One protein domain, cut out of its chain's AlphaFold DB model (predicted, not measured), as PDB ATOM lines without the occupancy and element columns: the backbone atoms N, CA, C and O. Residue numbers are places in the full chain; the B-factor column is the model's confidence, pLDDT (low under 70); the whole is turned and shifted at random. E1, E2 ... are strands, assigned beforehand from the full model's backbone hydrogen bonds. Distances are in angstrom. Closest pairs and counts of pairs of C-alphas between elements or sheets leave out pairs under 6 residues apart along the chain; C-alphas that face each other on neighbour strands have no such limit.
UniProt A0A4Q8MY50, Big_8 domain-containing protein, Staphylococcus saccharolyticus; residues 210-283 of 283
ATOM      1  N   VAL A 210     -16.528 -35.117  37.004       90.25
ATOM      2  CA  VAL A 210     -15.882 -35.609  35.780       90.25
ATOM      3  C   VAL A 210     -14.520 -36.215  36.139       90.25
ATOM      4  O   VAL A 210     -13.529 -35.500  36.270       90.25
ATOM      5  N   GLN A 211     -14.482 -37.535  36.344       87.88
ATOM      6  CA  GLN A 211     -13.291 -38.277  36.776       87.88
ATOM      7  C   GLN A 211     -13.159 -39.602  36.015       87.88
ATOM      8  O   GLN A 211     -14.140 -40.327  35.838       87.88
ATOM      9  N   GLY A 212     -11.940 -39.946  35.592       90.44
ATOM     10  CA  GLY A 212     -11.665 -41.177  34.855       90.44
ATOM     11  C   GLY A 212     -10.284 -41.219  34.211       90.44
ATOM     12  O   GLY A 212      -9.402 -40.435  34.556       90.44
ATOM     13  N   ILE A 213     -10.114 -42.152  33.274       91.44
ATOM     14  CA  ILE A 213      -8.931 -42.232  32.409       91.44
ATOM     15  C   ILE A 213      -9.080 -41.206  31.277       91.44
ATOM     16  O   ILE A 213     -10.133 -41.140  30.649       91.44
ATOM     17  N   SER A 214      -8.033 -40.412  31.040       88.31
ATOM     18  CA  SER A 214      -8.033 -39.264  30.120       88.31
ATOM     19  C   SER A 214      -7.912 -39.602  28.634       88.31
ATOM     20  O   SER A 214      -8.029 -38.700  27.813       88.31
ATOM     21  N   ASP A 215      -7.633 -40.859  28.293       89.25
ATOM     22  CA  ASP A 215      -7.536 -41.326  26.907       89.25
ATOM     23  C   ASP A 215      -8.914 -41.251  26.219       89.25
ATOM     24  O   ASP A 215      -9.929 -41.456  26.881       89.25
ATOM     25  N   ASP A 216      -8.968 -41.051  24.896       86.06
ATOM     26  CA  ASP A 216     -10.211 -40.788  24.132       86.06
ATOM     27  C   ASP A 216     -11.321 -41.858  24.280       86.06
ATOM     28  O   ASP A 216     -12.505 -41.584  24.082       86.06
ATOM     29  N   ASN A 217     -10.950 -43.094  24.637       91.69
ATOM     30  CA  ASN A 217     -11.868 -44.209  24.924       91.69
ATOM     31  C   ASN A 217     -11.756 -44.696  26.385       91.69
ATOM     32  O   ASN A 217     -12.125 -45.825  26.720       91.69
ATOM     33  N   GLY A 218     -11.198 -43.860  27.262       92.88
ATOM     34  CA  GLY A 218     -10.903 -44.159  28.655       92.88
ATOM     35  C   GLY A 218     -12.175 -44.265  29.505       92.88
ATOM     36  O   GLY A 218     -13.016 -43.358  29.471       92.88
ATOM     37  N   PRO A 219     -12.348 -45.338  30.303       93.69
ATOM     38  CA  PRO A 219     -13.488 -45.460  31.200       93.69
ATOM     39  C   PRO A 219     -13.460 -44.349  32.255       93.69
ATOM     40  O   PRO A 219     -12.444 -44.100  32.909       93.69
ATOM     41  N   ASN A 220     -14.606 -43.698  32.434       94.88
ATOM     42  CA  ASN A 220     -14.778 -42.594  33.367       94.88
ATOM     43  C   ASN A 220     -16.128 -42.717  34.094       94.88
ATOM     44  O   ASN A 220     -17.171 -42.995  33.492       94.88
ATOM     45  N   ILE A 221     -16.076 -42.620  35.422       95.50
ATOM     46  CA  ILE A 221     -17.191 -42.871  36.337       95.50
ATOM     47  C   ILE A 221     -16.890 -42.223  37.691       95.50
ATOM     48  O   ILE A 221     -15.776 -42.319  38.204       95.50
ATOM     49  N   SER A 222     -17.901 -41.614  38.303       94.94
ATOM     50  CA  SER A 222     -17.837 -41.108  39.675       94.94
ATOM     51  C   SER A 222     -19.136 -41.396  40.421       94.94
ATOM     52  O   SER A 222     -20.154 -41.763  39.825       94.94
ATOM     53  N   SER A 223     -19.117 -41.277  41.747       93.69
ATOM     54  CA  SER A 223     -20.327 -41.451  42.547       93.69
ATOM     55  C   SER A 223     -20.243 -40.763  43.897       93.69
ATOM     56  O   SER A 223     -19.180 -40.764  44.516       93.69
ATOM     57  N   PHE A 224     -21.388 -40.308  44.392       92.56
ATOM     58  CA  PHE A 224     -21.532 -39.674  45.698       92.56
ATOM     59  C   PHE A 224     -22.731 -40.276  46.425       92.56
ATOM     60  O   PHE A 224     -23.792 -40.471  45.829       92.56
ATOM     61  N   ILE A 225     -22.571 -40.568  47.712       92.94
ATOM     62  CA  ILE A 225     -23.703 -40.831  48.604       92.94
ATOM     63  C   ILE A 225     -24.184 -39.461  49.086       92.94
ATOM     64  O   ILE A 225     -23.398 -38.719  49.664       92.94
ATOM     65  N   THR A 226     -25.438 -39.117  48.796       88.62
ATOM     66  CA  THR A 226     -25.981 -37.749  48.963       88.62
ATOM     67  C   THR A 226     -27.254 -37.707  49.814       88.62
ATOM     68  O   THR A 226     -27.969 -36.712  49.822       88.62
ATOM     69  N   ASP A 227     -27.598 -38.830  50.440       93.12
ATOM     70  CA  ASP A 227     -28.774 -39.012  51.290       93.12
ATOM     71  C   ASP A 227     -28.547 -40.293  52.109       93.12
ATOM     72  O   ASP A 227     -28.340 -41.357  51.516       93.12
ATOM     73  N   VAL A 228     -28.516 -40.207  53.439       94.31
ATOM     74  CA  VAL A 228     -28.335 -41.361  54.337       94.31
ATOM     75  C   VAL A 228     -29.225 -41.234  55.565       94.31
ATOM     76  O   VAL A 228     -29.132 -40.264  56.312       94.31
ATOM     77  N   ASP A 229     -30.025 -42.257  55.841       93.69
ATOM     78  CA  ASP A 229     -30.740 -42.401  57.107       93.69
ATOM     79  C   ASP A 229     -29.932 -43.290  58.059       93.69
ATOM     80  O   ASP A 229     -29.893 -44.513  57.913       93.69
ATOM     81  N   ILE A 230     -29.286 -42.658  59.042       90.81
ATOM     82  CA  ILE A 230     -28.511 -43.321  60.105       90.81
ATOM     83  C   ILE A 230     -29.208 -43.277  61.478       90.81
ATOM     84  O   ILE A 230     -28.595 -43.625  62.488       90.81
ATOM     85  N   HIS A 231     -30.459 -42.804  61.546       90.44
ATOM     86  CA  HIS A 231     -31.106 -42.456  62.820       90.44
ATOM     87  C   HIS A 231     -32.531 -42.995  62.990       90.44
ATOM     88  O   HIS A 231     -32.928 -43.251  64.123       90.44
ATOM     89  N   SER A 232     -33.299 -43.222  61.919       91.12
ATOM     90  CA  SER A 232     -34.644 -43.810  62.031       91.12
ATOM     91  C   SER A 232     -34.620 -45.332  62.236       91.12
ATOM     92  O   SER A 232     -35.675 -45.942  62.418       91.12
ATOM     93  N   GLY A 233     -33.452 -45.966  62.100       90.56
ATOM     94  CA  GLY A 233     -33.308 -47.420  62.004       90.56
ATOM     95  C   GLY A 233     -33.644 -47.996  60.623       90.56
ATOM     96  O   GLY A 233     -33.510 -49.201  60.426       90.56
ATOM     97  N   SER A 234     -34.047 -47.170  59.644       88.12
ATOM     98  CA  SER A 234     -34.276 -47.647  58.275       88.12
ATOM     99  C   SER A 234     -32.989 -47.934  57.502       88.12
ATOM    100  O   SER A 234     -33.065 -48.649  56.503       88.12
ATOM    101  N   ASN A 235     -31.854 -47.365  57.924       89.12
ATOM    102  CA  ASN A 235     -30.502 -47.673  57.446       89.12
ATOM    103  C   ASN A 235     -30.334 -47.637  55.912       89.12
ATOM    104  O   ASN A 235     -29.558 -48.414  55.353       89.12
ATOM    105  N   TYR A 236     -31.080 -46.769  55.221       91.12
ATOM    106  CA  TYR A 236     -31.006 -46.637  53.765       91.12
ATOM    107  C   TYR A 236     -30.061 -45.505  53.362       91.12
ATOM    108  O   TYR A 236     -29.793 -44.586  54.135       91.12
ATOM    109  N   PHE A 237     -29.602 -45.548  52.115       94.12
ATOM    110  CA  PHE A 237     -28.904 -44.438  51.478       94.12
ATOM    111  C   PHE A 237     -29.368 -44.271  50.028       94.12
ATOM    112  O   PHE A 237     -29.900 -45.208  49.426       94.12
ATOM    113  N   LYS A 238     -29.154 -43.086  49.452       94.62
ATOM    114  CA  LYS A 238     -29.229 -42.845  48.004       94.62
ATOM    115  C   LYS A 238     -27.830 -42.467  47.518       94.62
ATOM    116  O   LYS A 238     -27.165 -41.604  48.092       94.62
ATOM    117  N   GLN A 239     -27.388 -43.127  46.454       94.88
ATOM    118  CA  GLN A 239     -26.121 -42.854  45.786       94.88
ATOM    119  C   GLN A 239     -26.410 -42.370  44.369       94.88
ATOM    120  O   GLN A 239     -27.108 -43.043  43.611       94.88
ATOM    121  N   THR A 240     -25.853 -41.219  44.011       93.25
ATOM    122  CA  THR A 240     -25.827 -40.740  42.628       93.25
ATOM    123  C   THR A 240     -24.554 -41.266  41.980       93.25
ATOM    124  O   THR A 240     -23.470 -41.124  42.545       93.25
ATOM    125  N   ILE A 241     -24.679 -41.904  40.816       95.12
ATOM    126  CA  ILE A 241     -23.559 -42.456  40.048       95.12
ATOM    127  C   ILE A 241     -23.595 -41.812  38.669       95.12
ATOM    128  O   ILE A 241     -24.603 -41.911  37.969       95.12
ATOM    129  N   TYR A 242     -22.498 -41.176  38.283       95.00
ATOM    130  CA  TYR A 242     -22.342 -40.572  36.971       95.00
ATOM    131  C   TYR A 242     -21.444 -41.457  36.112       95.00
ATOM    132  O   TYR A 242     -20.296 -41.711  36.469       95.00
ATOM    133  N   VAL A 243     -21.971 -41.933  34.985       95.88
ATOM    134  CA  VAL A 243     -21.276 -42.833  34.056       95.88
ATOM    135  C   VAL A 243     -20.990 -42.076  32.764       95.88
ATOM    136  O   VAL A 243     -21.904 -41.488  32.193       95.88
ATOM    137  N   ASN A 244     -19.741 -42.121  32.300       95.31
ATOM    138  CA  ASN A 244     -19.276 -41.475  31.073       95.31
ATOM    139  C   ASN A 244     -19.528 -39.948  30.985       95.31
ATOM    140  O   ASN A 244     -19.973 -39.445  29.953       95.31
ATOM    141  N   LEU A 245     -19.243 -39.188  32.052       93.31
ATOM    142  CA  LEU A 245     -19.352 -37.718  32.021       93.31
ATOM    143  C   LEU A 245     -18.369 -37.037  31.062       93.31
ATOM    144  O   LEU A 245     -18.634 -35.917  30.638       93.31
ATOM    145  N   MET A 246     -17.257 -37.690  30.719       93.06
ATOM    146  CA  MET A 246     -16.317 -37.199  29.703       93.06
ATOM    147  C   MET A 246     -16.835 -37.410  28.270       93.06
ATOM    148  O   MET A 246     -16.204 -36.945  27.330       93.06
ATOM    149  N   GLN A 247     -17.980 -38.085  28.099       93.31
ATOM    150  CA  GLN A 247     -18.626 -38.352  26.806       93.31
ATOM    151  C   GLN A 247     -17.731 -39.099  25.799       93.31
ATOM    152  O   GLN A 247     -17.872 -38.941  24.592       93.31
ATOM    153  N   HIS A 248     -16.831 -39.950  26.298       94.31
ATOM    154  CA  HIS A 248     -15.958 -40.792  25.481       94.31
ATOM    155  C   HIS A 248     -16.756 -41.855  24.711       94.31
ATOM    156  O   HIS A 248     -17.764 -42.370  25.206       94.31
ATOM    157  N   ASP A 249     -16.264 -42.265  23.542       93.56
ATOM    158  CA  ASP A 249     -16.815 -43.415  22.820       93.56
ATOM    159  C   ASP A 249     -16.363 -44.713  23.501       93.56
ATOM    160  O   ASP A 249     -15.228 -45.166  23.333       93.56
ATOM    161  N   LEU A 250     -17.244 -45.310  24.310       93.00
ATOM    162  CA  LEU A 250     -16.933 -46.503  25.096       93.00
ATOM    163  C   LEU A 250     -17.589 -47.767  24.516       93.00
ATOM    164  O   LEU A 250     -18.813 -47.887  24.447       93.00
ATOM    165  N   TYR A 251     -16.769 -48.763  24.184       90.88
ATOM    166  CA  TYR A 251     -17.204 -50.041  23.607       90.88
ATOM    167  C   TYR A 251     -17.309 -51.134  24.683       90.88
ATOM    168  O   TYR A 251     -16.479 -51.199  25.586       90.88
ATOM    169  N   ASN A 252     -18.325 -52.007  24.597       92.94
ATOM    170  CA  ASN A 252     -18.537 -53.164  25.495       92.94
ATOM    171  C   ASN A 252     -18.428 -52.849  27.007       92.94
ATOM    172  O   ASN A 252     -17.935 -53.654  27.804       92.94
ATOM    173  N   SER A 253     -18.883 -51.660  27.410       93.88
ATOM    174  CA  SER A 253     -18.717 -51.159  28.777       93.88
ATOM    175  C   SER A 253     -19.581 -51.882  29.804       93.88
ATOM    176  O   SER A 253     -20.738 -52.205  29.557       93.88
ATOM    177  N   ASN A 254     -19.014 -52.074  30.995       95.31
ATOM    178  CA  ASN A 254     -19.675 -52.680  32.143       95.31
ATOM    179  C   ASN A 254     -19.483 -51.787  33.375       95.31
ATOM    180  O   ASN A 254     -18.365 -51.368  33.668       95.31
ATOM    181  N   VAL A 255     -20.561 -51.532  34.119       95.31
ATOM    182  CA  VAL A 255     -20.522 -50.794  35.391       95.31
ATOM    183  C   VAL A 255     -20.739 -51.776  36.534       95.31
ATOM    184  O   VAL A 255     -21.743 -52.486  36.568       95.31
ATOM    185  N   ARG A 256     -19.808 -51.807  37.491       93.75
ATOM    186  CA  ARG A 256     -19.913 -52.613  38.712       93.75
ATOM    187  C   ARG A 256     -20.171 -51.705  39.908       93.75
ATOM    188  O   ARG A 256     -19.340 -50.867  40.242       93.75
ATOM    189  N   ILE A 257     -21.297 -51.927  40.578       94.31
ATOM    190  CA  ILE A 257     -21.676 -51.247  41.819       94.31
ATOM    191  C   ILE A 257     -21.453 -52.234  42.964       94.31
ATOM    192  O   ILE A 257     -21.853 -53.393  42.869       94.31
ATOM    193  N   GLN A 258     -20.775 -51.806  44.029       93.56
ATOM    194  CA  GLN A 258     -20.450 -52.662  45.169       93.56
ATOM    195  C   GLN A 258     -20.502 -51.877  46.480       93.56
ATOM    196  O   GLN A 258     -20.049 -50.739  46.546       93.56
ATOM    197  N   GLY A 259     -21.017 -52.510  47.535       94.12
ATOM    198  CA  GLY A 259     -21.183 -51.887  48.852       94.12
ATOM    199  C   GLY A 259     -19.892 -51.726  49.660       94.12
ATOM    200  O   GLY A 259     -19.950 -51.326  50.813       94.12
ATOM    201  N   TYR A 260     -18.719 -52.051  49.116       94.06
ATOM    202  CA  TYR A 260     -17.440 -52.004  49.832       94.06
ATOM    203  C   TYR A 260     -16.296 -51.595  48.897       94.06
ATOM    204  O   TYR A 260     -16.424 -51.662  47.677       94.06
ATOM    205  N   GLN A 261     -15.158 -51.184  49.463       92.06
ATOM    206  CA  GLN A 261     -13.949 -50.884  48.686       92.06
ATOM    207  C   GLN A 261     -13.074 -52.135  48.511       92.06
ATOM    208  O   GLN A 261     -13.178 -52.830  47.505       92.06
ATOM    209  N   LYS A 262     -12.215 -52.433  49.498       93.19
ATOM    210  CA  LYS A 262     -11.265 -53.564  49.462       93.19
ATOM    211  C   LYS A 262     -11.694 -54.755  50.319       93.19
ATOM    212  O   LYS A 262     -11.456 -55.891  49.935       93.19
ATOM    213  N   ASP A 263     -12.310 -54.485  51.466       93.31
ATOM    214  CA  ASP A 263     -12.692 -55.477  52.473       93.31
ATOM    215  C   ASP A 263     -14.180 -55.301  52.795       93.31
ATOM    216  O   ASP A 263     -14.605 -54.227  53.231       93.31
ATOM    217  N   GLN A 264     -14.970 -56.348  52.554       91.38
ATOM    218  CA  GLN A 264     -16.412 -56.348  52.798       91.38
ATOM    219  C   GLN A 264     -16.743 -56.251  54.297       91.38
ATOM    220  O   GLN A 264     -17.747 -55.647  54.652       91.38
ATOM    221  N   SER A 265     -15.870 -56.739  55.189       93.44
ATOM    222  CA  SER A 265     -16.055 -56.639  56.647       93.44
ATOM    223  C   SER A 265     -15.902 -55.214  57.196       93.44
ATOM    224  O   SER A 265     -16.181 -54.969  58.371       93.44
ATOM    225  N   LYS A 266     -15.440 -54.265  56.367       95.06
ATOM    226  CA  LYS A 266     -15.286 -52.841  56.713       95.06
ATOM    227  C   LYS A 266     -16.403 -51.957  56.165       95.06
ATOM    228  O   LYS A 266     -16.286 -50.738  56.251       95.06
ATOM    229  N   SER A 267     -17.465 -52.545  55.617       92.62
ATOM    230  CA  SER A 267     -18.645 -51.806  55.180       92.62
ATOM    231  C   SER A 267     -19.931 -52.430  55.705       92.62
ATOM    232  O   SER A 267     -20.056 -53.647  55.804       92.62
ATOM    233  N   SER A 268     -20.898 -51.571  56.011       90.81
ATOM    234  CA  SER A 268     -22.278 -51.928  56.339       90.81
ATOM    235  C   SER A 268     -23.232 -51.800  55.145       90.81
ATOM    236  O   SER A 268     -24.397 -52.170  55.268       90.81
ATOM    237  N   ALA A 269     -22.778 -51.278  53.997       92.81
ATOM    238  CA  ALA A 269     -23.641 -51.081  52.836       92.81
ATOM    239  C   ALA A 269     -23.920 -52.406  52.107       92.81
ATOM    240  O   ALA A 269     -23.006 -53.113  51.676       92.81
ATOM    241  N   ILE A 270     -25.206 -52.713  51.945       91.56
ATOM    242  CA  ILE A 270     -25.708 -53.906  51.262       91.56
ATOM    243  C   ILE A 270     -26.117 -53.511  49.840       91.56
ATOM    244  O   ILE A 270     -26.876 -52.563  49.658       91.56
ATOM    245  N   ILE A 271     -25.606 -54.243  48.845       92.50
ATOM    246  CA  ILE A 271     -26.034 -54.173  47.442       92.50
ATOM    247  C   ILE A 271     -26.472 -55.585  47.052       92.50
ATOM    248  O   ILE A 271     -25.658 -56.509  47.042       92.50
ATOM    249  N   ASP A 272     -27.762 -55.757  46.794       90.75
ATOM    250  CA  ASP A 272     -28.442 -57.044  46.633       90.75
ATOM    251  C   ASP A 272     -29.674 -56.927  45.704       90.75
ATOM    252  O   ASP A 272     -29.917 -55.885  45.092       90.75
ATOM    253  N   GLY A 273     -30.492 -57.982  45.620       90.81
ATOM    254  CA  GLY A 273     -31.728 -57.987  44.825       90.81
ATOM    255  C   GLY A 273     -32.827 -57.016  45.296       90.81
ATOM    256  O   GLY A 273     -33.778 -56.788  44.554       90.81
ATOM    257  N   ASN A 274     -32.708 -56.424  46.488       90.56
ATOM    258  CA  ASN A 274     -33.624 -55.399  46.997       90.56
ATOM    259  C   ASN A 274     -33.177 -53.976  46.613       90.56
ATOM    260  O   ASN A 274     -33.927 -53.011  46.804       90.56
ATOM    261  N   THR A 275     -31.967 -53.829  46.065       94.81
ATOM    262  CA  THR A 275     -31.395 -52.544  45.658       94.81
ATOM    263  C   THR A 275     -32.097 -52.012  44.408       94.81
ATOM    264  O   THR A 275     -32.181 -52.681  43.380       94.81
ATOM    265  N   LYS A 276     -32.618 -50.782  44.487       95.81
ATOM    266  CA  LYS A 276     -33.422 -50.167  43.421       95.81
ATOM    267  C   LYS A 276     -32.584 -49.203  42.593       95.81
ATOM    268  O   LYS A 276     -32.166 -48.164  43.095       95.81
ATOM    269  N   PHE A 277     -32.424 -49.504  41.310       95.12
ATOM    270  CA  PHE A 277     -31.743 -48.633  40.355       95.12
ATOM    271  C   PHE A 277     -32.747 -47.827  39.525       95.12
ATOM    272  O   PHE A 277     -33.787 -48.339  39.110       95.12
ATOM    273  N   LYS A 278     -32.415 -46.561  39.256       96.19
ATOM    274  CA  LYS A 278     -33.060 -45.732  38.234       96.19
ATOM    275  C   LYS A 278     -31.959 -45.194  37.333       96.19
ATOM    276  O   LYS A 278     -31.042 -44.545  37.826       96.19
ATOM    277  N   ILE A 279     -32.030 -45.507  36.045       95.81
ATOM    278  CA  ILE A 279     -31.013 -45.134  35.060       95.81
ATOM    279  C   ILE A 279     -31.613 -44.064  34.156       95.81
ATOM    280  O   ILE A 279     -32.719 -44.228  33.643       95.81
ATOM    281  N   TYR A 280     -30.870 -42.979  33.970       95.50
ATOM    282  CA  TYR A 280     -31.252 -41.844  33.142       95.50
ATOM    283  C   TYR A 280     -30.167 -41.625  32.094       95.50
ATOM    284  O   TYR A 280     -28.980 -41.682  32.412       95.50
ATOM    285  N   LYS A 281     -30.566 -41.368  30.848       93.06
ATOM    286  CA  LYS A 281     -29.652 -40.897  29.809       93.06
ATOM    287  C   LYS A 281     -29.622 -39.369  29.872       93.06
ATOM    288  O   LYS A 281     -30.678 -38.757  29.715       93.06
ATOM    289  N   SER A 282     -28.448 -38.773  30.095       82.56
ATOM    290  CA  SER A 282     -28.279 -37.334  29.850       82.56
ATOM    291  C   SER A 282     -28.476 -37.055  28.365       82.56
ATOM    292  O   SER A 282     -28.058 -37.858  27.523       82.56
ATOM    293  N   GLN A 283     -29.118 -35.931  28.071       60.34
ATOM    294  CA  GLN A 283     -28.994 -35.286  26.766       60.34
ATOM    295  C   GLN A 283     -27.687 -34.488  26.716       60.34
ATOM    296  O   GLN A 283     -27.132 -34.239  27.817       60.34
TER     297      GLN A 283
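This is residues 210 to 283 of the 283 residues of the protein "Big_8 domain-containing protein" of Staphylococcus saccharolyticus (UniProt A0A4Q8MY50). This model has little regular structure: one long two-stranded hairpin, E1 and E2, with a long unnamed stretch, residues 244 to 283, winding past it in loops. Residues 261 to 266 of that stretch stick out. The printed part has 74 residues, no named helix and two strands, E1 then E2, in an antiparallel sheet; the class is all strand, with 15 residues in named elements. It is loose, with a radius of gyration of the C-alphas of 14.7 A and spans of 44 by 30 by 22 A.

Look first at E1, residues 221 to 228, then at its antiparallel neighbour E2, residues 237 to 243, at 163 degrees between directions. C-alphas 223 and 241 face each other at 4.2 A. N 224 and O 240 are within hydrogen-bond range at 2.9 A, and N 238 and O 227 at 2.8 A. A short link of 8 residues joins this hairpin.

Find C-alpha 221 at (-17.191, -42.871, 36.337); from there E1 runs 21.2 A. E2 runs 19.1 A to C-alpha 243 at (-21.276, -42.833, 34.056).

The C-alphas farthest apart, of Asp 216 and Ser 232, are 45.2 A apart. The printed part has no cut; residue 283, the chain's last, is under pLDDT 70.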